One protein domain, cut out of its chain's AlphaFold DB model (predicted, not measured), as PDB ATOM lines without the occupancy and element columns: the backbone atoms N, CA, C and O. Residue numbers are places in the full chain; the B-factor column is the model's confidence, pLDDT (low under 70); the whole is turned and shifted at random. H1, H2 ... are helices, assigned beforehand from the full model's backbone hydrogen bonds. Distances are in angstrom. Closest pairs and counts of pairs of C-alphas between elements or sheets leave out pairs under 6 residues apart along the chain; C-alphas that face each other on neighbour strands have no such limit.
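This is residues 6 to 62 and 258 to 277 of the 294 residues of an uncharacterized protein of Streptomyces turgidiscabies Car8 (UniProt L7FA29). Five short helices with few contacts between them are joined by loops: H3 lies near the middle, with H1 on one side of it and H2 on the other, while H4 and H5 run side by side beyond them, H5 beginning near the end of H1. The 77 printed residues, 6 to 62 and 258 to 277, hold H1 to H5 in that order and no named strand. The class is all helix, though under half of the residues are in named elements. The whole is compact, with a radius of gyration of the C-alphas of 12.5 A and spans of 34 by 29 by 21 A.

H3, residues 36 to 43, only just touches H1, residues 6 to 13, with 3 pairs of C-alphas within 8 A; the closest are Leu 9 and Ala 43, 7.2 A. H2, residues 23 to 30, is close to H3 but not clearly touching, C-alphas 29 and 42 being closest at 7.6 A; they run opposite ways at a shallow tilt of 20 degrees. H4, residues 48 to 54, only just touches H5, residues 270 to 276, with 3 such pairs, His 54 and Met 274 closest at 6.9 A, the same way at a shallow tilt of 15 degrees. H1 and H5 also only just touch, at C-alphas 13 and 270, 5.3 A. Each O i to N i+4 pair is within hydrogen-bond range in H1, H3, H4 and H5; in H2, 3 of 4.

H1 begins at C-alpha 6 (5.024, -32.409, 46.890) and is 10.5 A long; H2 is 11.9 A and H3 10.6 A. H5 ends at C-alpha 276 (-7.640, -50.477, 37.098).

Residues 63 to 257 are not printed; C-alphas 62 and 258 are 34.1 A apart. Confidence is under 70 at residues 60 to 62 and 265 to 268.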
ATOM      1  N   ASP A   6       4.497 -31.057  46.674       85.50
ATOM      2  CA  ASP A   6       5.024 -32.409  46.890       85.50
ATOM      3  C   ASP A   6       3.927 -33.440  47.173       85.50
ATOM      4  O   ASP A   6       3.987 -34.563  46.667       85.50
ATOM      5  N   GLU A   7       2.890 -33.062  47.924       87.38
ATOM      6  CA  GLU A   7       1.743 -33.928  48.202       87.38
ATOM      7  C   GLU A   7       0.942 -34.189  46.924       87.38
ATOM      8  O   GLU A   7       0.568 -35.326  46.642       87.38
ATOM      9  N   ARG A   8       0.756 -33.167  46.081       87.62
ATOM     10  CA  ARG A   8       0.067 -33.312  44.789       87.62
ATOM     11  C   ARG A   8       0.866 -34.153  43.794       87.62
ATOM     12  O   ARG A   8       0.293 -34.989  43.099       87.62
ATOM     13  N   LEU A   9       2.189 -33.993  43.749       88.94
ATOM     14  CA  LEU A   9       3.076 -34.850  42.952       88.94
ATOM     15  C   LEU A   9       3.070 -36.299  43.463       88.94
ATOM     16  O   LEU A   9       3.077 -37.240  42.661       88.94
ATOM     17  N   ALA A  10       3.021 -36.496  44.783       89.62
ATOM     18  CA  ALA A  10       2.872 -37.813  45.390       89.62
ATOM     19  C   ALA A  10       1.507 -38.434  45.061       89.62
ATOM     20  O   ALA A  10       1.459 -39.601  44.683       89.62
ATOM     21  N   ALA A  11       0.422 -37.659  45.113       89.25
ATOM     22  CA  ALA A  11      -0.913 -38.101  44.725       89.25
ATOM     23  C   ALA A  11      -0.977 -38.482  43.238       89.25
ATOM     24  O   ALA A  11      -1.523 -39.532  42.904       89.25
ATOM     25  N   LEU A  12      -0.346 -37.701  42.349       88.44
ATOM     26  CA  LEU A  12      -0.239 -38.022  40.922       88.44
ATOM     27  C   LEU A  12       0.462 -39.370  40.703       88.44
ATOM     28  O   LEU A  12      -0.029 -40.212  39.949       88.44
ATOM     29  N   ARG A  13       1.586 -39.612  41.388       91.44
ATOM     30  CA  ARG A  13       2.288 -40.908  41.364       91.44
ATOM     31  C   ARG A  13       1.431 -42.027  41.982       91.44
ATOM     32  O   ARG A  13       1.405 -43.152  41.478       91.44
ATOM     33  N   GLY A  14       0.689 -41.707  43.036       91.19
ATOM     34  CA  GLY A  14      -0.070 -42.627  43.875       91.19
ATOM     35  C   GLY A  14       0.850 -43.532  44.699       91.19
ATOM     36  O   GLY A  14       1.890 -43.101  45.187       91.19
ATOM     37  N   SER A  15       0.495 -44.810  44.839       90.75
ATOM     38  CA  SER A  15       1.207 -45.754  45.713       90.75
ATOM     39  C   SER A  15       2.544 -46.264  45.152       90.75
ATOM     40  O   SER A  15       3.190 -47.096  45.783       90.75
ATOM     41  N   ALA A  16       2.939 -45.843  43.946       91.25
ATOM     42  CA  ALA A  16       4.212 -46.247  43.362       91.25
ATOM     43  C   ALA A  16       5.385 -45.573  44.092       91.25
ATOM     44  O   ALA A  16       5.309 -44.401  44.481       91.25
ATOM     45  N   LYS A  17       6.491 -46.311  44.248       91.69
ATOM     46  CA  LYS A  17       7.731 -45.772  44.816       91.69
ATOM     47  C   LYS A  17       8.242 -44.628  43.933       91.69
ATOM     48  O   LYS A  17       8.207 -44.727  42.707       91.69
ATOM     49  N   ARG A  18       8.731 -43.556  44.559       91.12
ATOM     50  CA  ARG A  18       9.489 -42.509  43.864       91.12
ATOM     51  C   ARG A  18      10.804 -43.103  43.357       91.12
ATOM     52  O   ARG A  18      11.521 -43.728  44.135       91.12
ATOM     53  N   LEU A  19      11.115 -42.912  42.081       92.19
ATOM     54  CA  LEU A  19      12.442 -43.206  41.554       92.19
ATOM     55  C   LEU A  19      13.399 -42.057  41.872       92.19
ATOM     56  O   LEU A  19      13.052 -40.887  41.690       92.19
ATOM     57  N   ASP A  20      14.599 -42.415  42.313       89.94
ATOM     58  CA  ASP A  20      15.669 -41.462  42.568       89.94
ATOM     59  C   ASP A  20      16.273 -40.967  41.252       89.94
ATOM     60  O   ASP A  20      16.335 -41.688  40.247       89.94
ATOM     61  N   TYR A  21      16.739 -39.721  41.260       91.62
ATOM     62  CA  TYR A  21      17.513 -39.198  40.148       91.62
ATOM     63  C   TYR A  21      18.947 -39.726  40.204       91.62
ATOM     64  O   TYR A  21      19.622 -39.643  41.223       91.62
ATOM     65  N   ASN A  22      19.427 -40.186  39.057       92.31
ATOM     66  CA  ASN A  22      20.837 -40.397  38.743       92.31
ATOM     67  C   ASN A  22      21.243 -39.558  37.518       92.31
ATOM     68  O   ASN A  22      20.383 -39.008  36.818       92.31
ATOM     69  N   ALA A  23      22.537 -39.511  37.192       92.62
ATOM     70  CA  ALA A  23      23.048 -38.725  36.067       92.62
ATOM     71  C   ALA A  23      22.360 -39.041  34.730       92.62
ATOM     72  O   ALA A  23      22.065 -38.135  33.952       92.62
ATOM     73  N   ARG A  24      22.014 -40.311  34.474       90.31
ATOM     74  CA  ARG A  24      21.285 -40.715  33.261       90.31
ATOM     75  C   ARG A  24      19.870 -40.145  33.225       90.31
ATOM     76  O   ARG A  24      19.439 -39.644  32.191       90.31
ATOM     77  N   SER A  25      19.144 -40.220  34.336       90.44
ATOM     78  CA  SER A  25      17.790 -39.668  34.433       90.44
ATOM     79  C   SER A  25      17.780 -38.138  34.342       90.44
ATOM     80  O   SER A  25      16.881 -37.585  33.715       90.44
ATOM     81  N   LEU A  26      18.812 -37.465  34.872       92.31
ATOM     82  CA  LEU A  26      18.992 -36.016  34.751       92.31
ATOM     83  C   LEU A  26      19.338 -35.611  33.319       92.31
ATOM     84  O   LEU A  26      18.730 -34.692  32.775       92.31
ATOM     85  N   ALA A  27      20.236 -36.344  32.659       90.19
ATOM     86  CA  ALA A  27      20.517 -36.161  31.238       90.19
ATOM     87  C   ALA A  27      19.243 -36.306  30.386       90.19
ATOM     88  O   ALA A  27      19.000 -35.517  29.473       90.19
ATOM     89  N   ALA A  28      18.381 -37.267  30.730       88.75
ATOM     90  CA  ALA A  28      17.125 -37.510  30.032       88.75
ATOM     91  C   ALA A  28      16.077 -36.392  30.200       88.75
ATOM     92  O   ALA A  28      15.084 -36.413  29.471       88.75
ATOM     93  N   LEU A  29      16.272 -35.415  31.098       87.62
ATOM     94  CA  LEU A  29      15.408 -34.226  31.199       87.62
ATOM     95  C   LEU A  29      15.485 -33.340  29.950       87.62
ATOM     96  O   LEU A  29      14.576 -32.564  29.668       87.62
ATOM     97  N   GLN A  30      16.571 -33.451  29.184       84.81
ATOM     98  CA  GLN A  30      16.729 -32.723  27.927       84.81
ATOM     99  C   GLN A  30      15.888 -33.324  26.791       84.81
ATOM    100  O   GLN A  30      15.731 -32.686  25.751       84.81
ATOM    101  N   ASN A  31      15.315 -34.516  26.990       82.31
ATOM    102  CA  ASN A  31      14.439 -35.164  26.022       82.31
ATOM    103  C   ASN A  31      13.009 -34.646  26.201       82.31
ATOM    104  O   ASN A  31      12.446 -34.717  27.291       82.31
ATOM    105  N   ASN A  32      12.398 -34.158  25.121       81.19
ATOM    106  CA  ASN A  32      11.047 -33.581  25.130       81.19
ATOM    107  C   ASN A  32      10.842 -32.473  26.193       81.19
ATOM    108  O   ASN A  32       9.839 -32.479  26.910       81.19
ATOM    109  N   PRO A  33      11.726 -31.456  26.261       77.12
ATOM    110  CA  PRO A  33      11.779 -30.495  27.369       77.12
ATOM    111  C   PRO A  33      10.563 -29.565  27.442       77.12
ATOM    112  O   PRO A  33      10.434 -28.793  28.386       77.12
ATOM    113  N   ARG A  34       9.681 -29.577  26.431       81.62
ATOM    114  CA  ARG A  34       8.445 -28.777  26.381       81.62
ATOM    115  C   ARG A  34       7.186 -29.557  26.762       81.62
ATOM    116  O   ARG A  34       6.142 -28.929  26.911       81.62
ATOM    117  N   CYS A  35       7.274 -30.874  26.942       83.25
ATOM    118  CA  CYS A  35       6.124 -31.708  27.271       83.25
ATOM    119  C   CYS A  35       5.733 -31.543  28.750       83.25
ATOM    120  O   CYS A  35       6.506 -31.877  29.648       83.25
ATOM    121  N   THR A  36       4.526 -31.028  29.008       82.56
ATOM    122  CA  THR A  36       3.997 -30.835  30.372       82.56
ATOM    123  C   THR A  36       3.892 -32.152  31.133       82.56
ATOM    124  O   THR A  36       4.332 -32.223  32.277       82.56
ATOM    125  N   LEU A  37       3.383 -33.208  30.485       82.38
ATOM    126  CA  LEU A  37       3.309 -34.534  31.098       82.38
ATOM    127  C   LEU A  37       4.703 -35.020  31.495       82.38
ATOM    128  O   LEU A  37       4.893 -35.484  32.614       82.38
ATOM    129  N   ARG A  38       5.690 -34.878  30.604       85.75
ATOM    130  CA  ARG A  38       7.058 -35.311  30.889       85.75
ATOM    131  C   ARG A  38       7.625 -34.602  32.117       85.75
ATOM    132  O   ARG A  38       8.123 -35.278  33.010       85.75
ATOM    133  N   ALA A  39       7.471 -33.280  32.193       86.06
ATOM    134  CA  ALA A  39       7.912 -32.497  33.344       86.06
ATOM    135  C   ALA A  39       7.256 -32.965  34.655       86.06
ATOM    136  O   ALA A  39       7.936 -33.082  35.671       86.06
ATOM    137  N   LEU A  40       5.958 -33.287  34.626       87.56
ATOM    138  CA  LEU A  40       5.234 -33.788  35.795       87.56
ATOM    139  C   LEU A  40       5.674 -35.195  36.198       87.56
ATOM    140  O   LEU A  40       5.873 -35.425  37.384       87.56
ATOM    141  N   LEU A  41       5.888 -36.107  35.241       88.88
ATOM    142  CA  LEU A  41       6.413 -37.453  35.511       88.88
ATOM    143  C   LEU A  41       7.841 -37.426  36.059       88.88
ATOM    144  O   LEU A  41       8.207 -38.263  36.885       88.88
ATOM    145  N   ASP A  42       8.663 -36.497  35.571       88.81
ATOM    146  CA  ASP A  42      10.010 -36.285  36.084       88.81
ATOM    147  C   ASP A  42       9.940 -35.752  37.522       88.81
ATOM    148  O   ASP A  42      10.481 -36.384  38.427       88.81
ATOM    149  N   ALA A  43       9.196 -34.670  37.768       88.81
ATOM    150  CA  ALA A  43       9.074 -34.067  39.096       88.81
ATOM    151  C   ALA A  43       8.397 -34.981  40.133       88.81
ATOM    152  O   ALA A  43       8.788 -34.987  41.306       88.81
ATOM    153  N   SER A  44       7.423 -35.797  39.721       89.69
ATOM    154  CA  SER A  44       6.790 -36.799  40.582       89.69
ATOM    155  C   SER A  44       7.689 -38.006  40.844       89.69
ATOM    156  O   SER A  44       7.347 -38.828  41.686       89.69
ATOM    157  N   GLY A  45       8.823 -38.155  40.150       90.81
ATOM    158  CA  GLY A  45       9.671 -39.347  40.230       90.81
ATOM    159  C   GLY A  45       8.927 -40.622  39.827       90.81
ATOM    160  O   GLY A  45       9.104 -41.672  40.442       90.81
ATOM    161  N   SER A  46       8.039 -40.517  38.838       91.69
ATOM    162  CA  SER A  46       7.277 -41.645  38.313       91.69
ATOM    163  C   SER A  46       8.140 -42.551  37.427       91.69
ATOM    164  O   SER A  46       8.997 -42.082  36.670       91.69
ATOM    165  N   ASP A  47       7.863 -43.858  37.464       90.81
ATOM    166  CA  ASP A  47       8.501 -44.839  36.583       90.81
ATOM    167  C   ASP A  47       7.954 -44.737  35.155       90.81
ATOM    168  O   ASP A  47       7.014 -45.419  34.750       90.81
ATOM    169  N   LYS A  48       8.563 -43.844  34.376       88.06
ATOM    170  CA  LYS A  48       8.200 -43.599  32.978       88.06
ATOM    171  C   LYS A  48       8.316 -44.849  32.108       88.06
ATOM    172  O   LYS A  48       7.547 -44.969  31.162       88.06
ATOM    173  N   ALA A  49       9.248 -45.757  32.406       86.38
ATOM    174  CA  ALA A  49       9.430 -46.974  31.623       86.38
ATOM    175  C   ALA A  49       8.287 -47.960  31.885       86.38
ATOM    176  O   ALA A  49       7.694 -48.467  30.933       86.38
ATOM    177  N   ALA A  50       7.918 -48.164  33.153       88.50
ATOM    178  CA  ALA A  50       6.767 -48.985  33.517       88.50
ATOM    179  C   ALA A  50       5.451 -48.400  32.979       88.50
ATOM    180  O   ALA A  50       4.615 -49.143  32.466       88.50
ATOM    181  N   ILE A  51       5.283 -47.073  33.034       88.75
ATOM    182  CA  ILE A  51       4.106 -46.393  32.473       88.75
ATOM    183  C   ILE A  51       4.044 -46.584  30.953       88.75
ATOM    184  O   ILE A  51       2.995 -46.960  30.437       88.75
ATOM    185  N   ALA A  52       5.155 -46.371  30.240       85.06
ATOM    186  CA  ALA A  52       5.208 -46.538  28.788       85.06
ATOM    187  C   ALA A  52       4.937 -47.994  28.372       85.06
ATOM    188  O   ALA A  52       4.138 -48.237  27.469       85.06
ATOM    189  N   ALA A  53       5.530 -48.968  29.072       85.94
ATOM    190  CA  ALA A  53       5.280 -50.389  28.841       85.94
ATOM    191  C   ALA A  53       3.807 -50.757  29.075       85.94
ATOM    192  O   ALA A  53       3.197 -51.412  28.231       85.94
ATOM    193  N   HIS A  54       3.210 -50.282  30.172       86.88
ATOM    194  CA  HIS A  54       1.792 -50.500  30.456       86.88
ATOM    195  C   HIS A  54       0.886 -49.845  29.404       86.88
ATOM    196  O   HIS A  54      -0.121 -50.431  29.023       86.88
ATOM    197  N   ALA A  55       1.271 -48.684  28.870       84.88
ATOM    198  CA  ALA A  55       0.560 -48.000  27.788       84.88
ATOM    199  C   ALA A  55       0.737 -48.651  26.396       84.88
ATOM    200  O   ALA A  55       0.228 -48.120  25.411       84.88
ATOM    201  N   GLY A  56       1.463 -49.772  26.288       83.62
ATOM    202  CA  GLY A  56       1.711 -50.470  25.020       83.62
ATOM    203  C   GLY A  56       2.871 -49.906  24.192       83.62
ATOM    204  O   GLY A  56       3.020 -50.260  23.027       83.62
ATOM    205  N   HIS A  57       3.708 -49.052  24.786       83.19
ATOM    206  CA  HIS A  57       4.884 -48.445  24.161       83.19
ATOM    207  C   HIS A  57       6.168 -48.792  24.942       83.19
ATOM    208  O   HIS A  57       6.846 -47.893  25.446       83.19
ATOM    209  N   PRO A  58       6.512 -50.086  25.106       79.31
ATOM    210  CA  PRO A  58       7.739 -50.460  25.798       79.31
ATOM    211  C   PRO A  58       8.956 -49.908  25.048       79.31
ATOM    212  O   PRO A  58       8.996 -49.901  23.817       79.31
ATOM    213  N   SER A  59       9.970 -49.461  25.794       70.19
ATOM    214  CA  SER A  59      11.242 -49.055  25.192       70.19
ATOM    215  C   SER A  59      11.836 -50.240  24.414       70.19
ATOM    216  O   SER A  59      12.004 -51.307  25.008       70.19
ATOM    217  N   PRO A  60      12.188 -50.082  23.123       57.88
ATOM    218  CA  PRO A  60      12.672 -51.188  22.296       57.88
ATOM    219  C   PRO A  60      14.062 -51.714  22.697       57.88
ATOM    220  O   PRO A  60      14.496 -52.736  22.177       57.88
ATOM    221  N   PHE A  61      14.763 -51.051  23.625       54.34
ATOM    222  CA  PHE A  61      16.121 -51.417  24.029       54.34
ATOM    223  C   PHE A  61      16.304 -51.410  25.552       54.34
ATOM    224  O   PHE A  61      16.054 -50.402  26.216       54.34
ATOM    225  N   GLY A  62      16.805 -52.528  26.085       57.84
ATOM    226  CA  GLY A  62      17.509 -52.592  27.368       57.84
ATOM    227  C   GLY A  62      19.018 -52.393  27.172       57.84
ATOM    228  O   GLY A  62      19.525 -52.501  26.054       57.84
ATOM    229  N   ASP A 258       3.434 -24.424  39.072       83.69
ATOM    230  CA  ASP A 258       2.592 -23.849  38.013       83.69
ATOM    231  C   ASP A 258       1.963 -24.921  37.106       83.69
ATOM    232  O   ASP A 258       0.836 -24.784  36.635       83.69
ATOM    233  N   LEU A 259       2.694 -26.008  36.831       81.81
ATOM    234  CA  LEU A 259       2.206 -27.120  36.011       81.81
ATOM    235  C   LEU A 259       1.320 -28.072  36.810       81.81
ATOM    236  O   LEU A 259       0.402 -28.659  36.240       81.81
ATOM    237  N   VAL A 260       1.586 -28.230  38.108       83.62
ATOM    238  CA  VAL A 260       0.753 -29.043  38.999       83.62
ATOM    239  C   VAL A 260      -0.632 -28.404  39.142       83.62
ATOM    240  O   VAL A 260      -1.629 -29.118  39.118       83.62
ATOM    241  N   ASP A 261      -0.739 -27.075  39.178       81.81
ATOM    242  CA  ASP A 261      -2.025 -26.357  39.197       81.81
ATOM    243  C   ASP A 261      -2.899 -26.599  37.957       81.81
ATOM    244  O   ASP A 261      -4.122 -26.520  38.041       81.81
ATOM    245  N   LEU A 262      -2.303 -26.990  36.828       80.81
ATOM    246  CA  LEU A 262      -3.044 -27.373  35.622       80.81
ATOM    247  C   LEU A 262      -3.621 -28.798  35.687       80.81
ATOM    248  O   LEU A 262      -4.337 -29.206  34.770       80.81
ATOM    249  N   VAL A 263      -3.293 -29.575  36.725       76.44
ATOM    250  CA  VAL A 263      -3.777 -30.948  36.914       76.44
ATOM    251  C   VAL A 263      -5.084 -30.925  37.714       76.44
ATOM    252  O   VAL A 263      -5.058 -30.515  38.879       76.44
ATOM    253  N   PRO A 264      -6.218 -31.389  37.146       75.19
ATOM    254  CA  PRO A 264      -7.483 -31.456  37.875       75.19
ATOM    255  C   PRO A 264      -7.354 -32.327  39.129       75.19
ATOM    256  O   PRO A 264      -6.827 -33.435  39.037       75.19
ATOM    257  N   GLU A 265      -7.876 -31.882  40.273       67.88
ATOM    258  CA  GLU A 265      -7.817 -32.639  41.539       67.88
ATOM    259  C   GLU A 265      -8.491 -34.018  41.454       67.88
ATOM    260  O   GLU A 265      -8.024 -34.974  42.062       67.88
ATOM    261  N   ALA A 266      -9.539 -34.149  40.633       66.12
ATOM    262  CA  ALA A 266     -10.235 -35.412  40.377       66.12
ATOM    263  C   ALA A 266      -9.470 -36.369  39.433       66.12
ATOM    264  O   ALA A 266     -10.002 -37.410  39.036       66.12
ATOM    265  N   SER A 267      -8.242 -36.026  39.026       69.81
ATOM    266  CA  SER A 267      -7.436 -36.876  38.150       69.81
ATOM    267  C   SER A 267      -7.024 -38.149  38.883       69.81
ATOM    268  O   SER A 267      -6.430 -38.108  39.960       69.81
ATOM    269  N   LEU A 268      -7.305 -39.304  38.282       69.12
ATOM    270  CA  LEU A 268      -6.901 -40.591  38.838       69.12
ATOM    271  C   LEU A 268      -5.363 -40.693  38.871       69.12
ATOM    272  O   LEU A 268      -4.704 -40.439  37.860       69.12
ATOM    273  N   SER A 269      -4.798 -41.107  40.013       85.94
ATOM    274  CA  SER A 269      -3.350 -41.338  40.127       85.94
ATOM    275  C   SER A 269      -2.849 -42.362  39.106       85.94
ATOM    276  O   SER A 269      -3.547 -43.323  38.769       85.94
ATOM    277  N   ILE A 270      -1.599 -42.203  38.670       86.75
ATOM    278  CA  ILE A 270      -0.926 -43.075  37.698       86.75
ATOM    279  C   ILE A 270      -0.972 -44.535  38.154       86.75
ATOM    280  O   ILE A 270      -1.389 -45.412  37.401       86.75
ATOM    281  N   SER A 271      -0.583 -44.800  39.403       84.94
ATOM    282  CA  SER A 271      -0.584 -46.165  39.942       84.94
ATOM    283  C   SER A 271      -1.984 -46.784  40.003       84.94
ATOM    284  O   SER A 271      -2.124 -47.991  39.820       84.94
ATOM    285  N   THR A 272      -3.028 -45.982  40.236       86.69
ATOM    286  CA  THR A 272      -4.409 -46.484  40.233       86.69
ATOM    287  C   THR A 272      -4.864 -46.762  38.810       86.69
ATOM    288  O   THR A 272      -5.442 -47.813  38.563       86.69
ATOM    289  N   TRP A 273      -4.514 -45.897  37.855       87.06
ATOM    290  CA  TRP A 273      -4.800 -46.121  36.439       87.06
ATOM    291  C   TRP A 273      -4.190 -47.441  35.958       87.06
ATOM    292  O   TRP A 273      -4.917 -48.264  35.408       87.06
ATOM    293  N   MET A 274      -2.909 -47.684  36.257       87.38
ATOM    294  CA  MET A 274      -2.214 -48.921  35.873       87.38
ATOM    295  C   MET A 274      -2.799 -50.185  36.521       87.38
ATOM    296  O   MET A 274      -2.645 -51.273  35.982       87.38
ATOM    297  N   ARG A 275      -3.438 -50.080  37.695       87.69
ATOM    298  CA  ARG A 275      -4.099 -51.227  38.351       87.69
ATOM    299  C   ARG A 275      -5.508 -51.474  37.826       87.69
ATOM    300  O   ARG A 275      -5.931 -52.620  37.744       87.69
ATOM    301  N   SER A 276      -6.242 -50.406  37.531       87.00
ATOM    302  CA  SER A 276      -7.640 -50.477  37.098       87.00
ATOM    303  C   SER A 276      -7.797 -50.759  35.604       87.00
ATOM    304  O   SER A 276      -8.906 -51.047  35.167       87.00
ATOM    305  N   ASN A 277      -6.721 -50.660  34.818       83.19
ATOM    306  CA  ASN A 277      -6.745 -50.856  33.374       83.19
ATOM    307  C   ASN A 277      -5.758 -51.954  32.960       83.19
ATOM    308  O   ASN A 277      -4.707 -52.125  33.572       83.19
TER     309      ASN A 277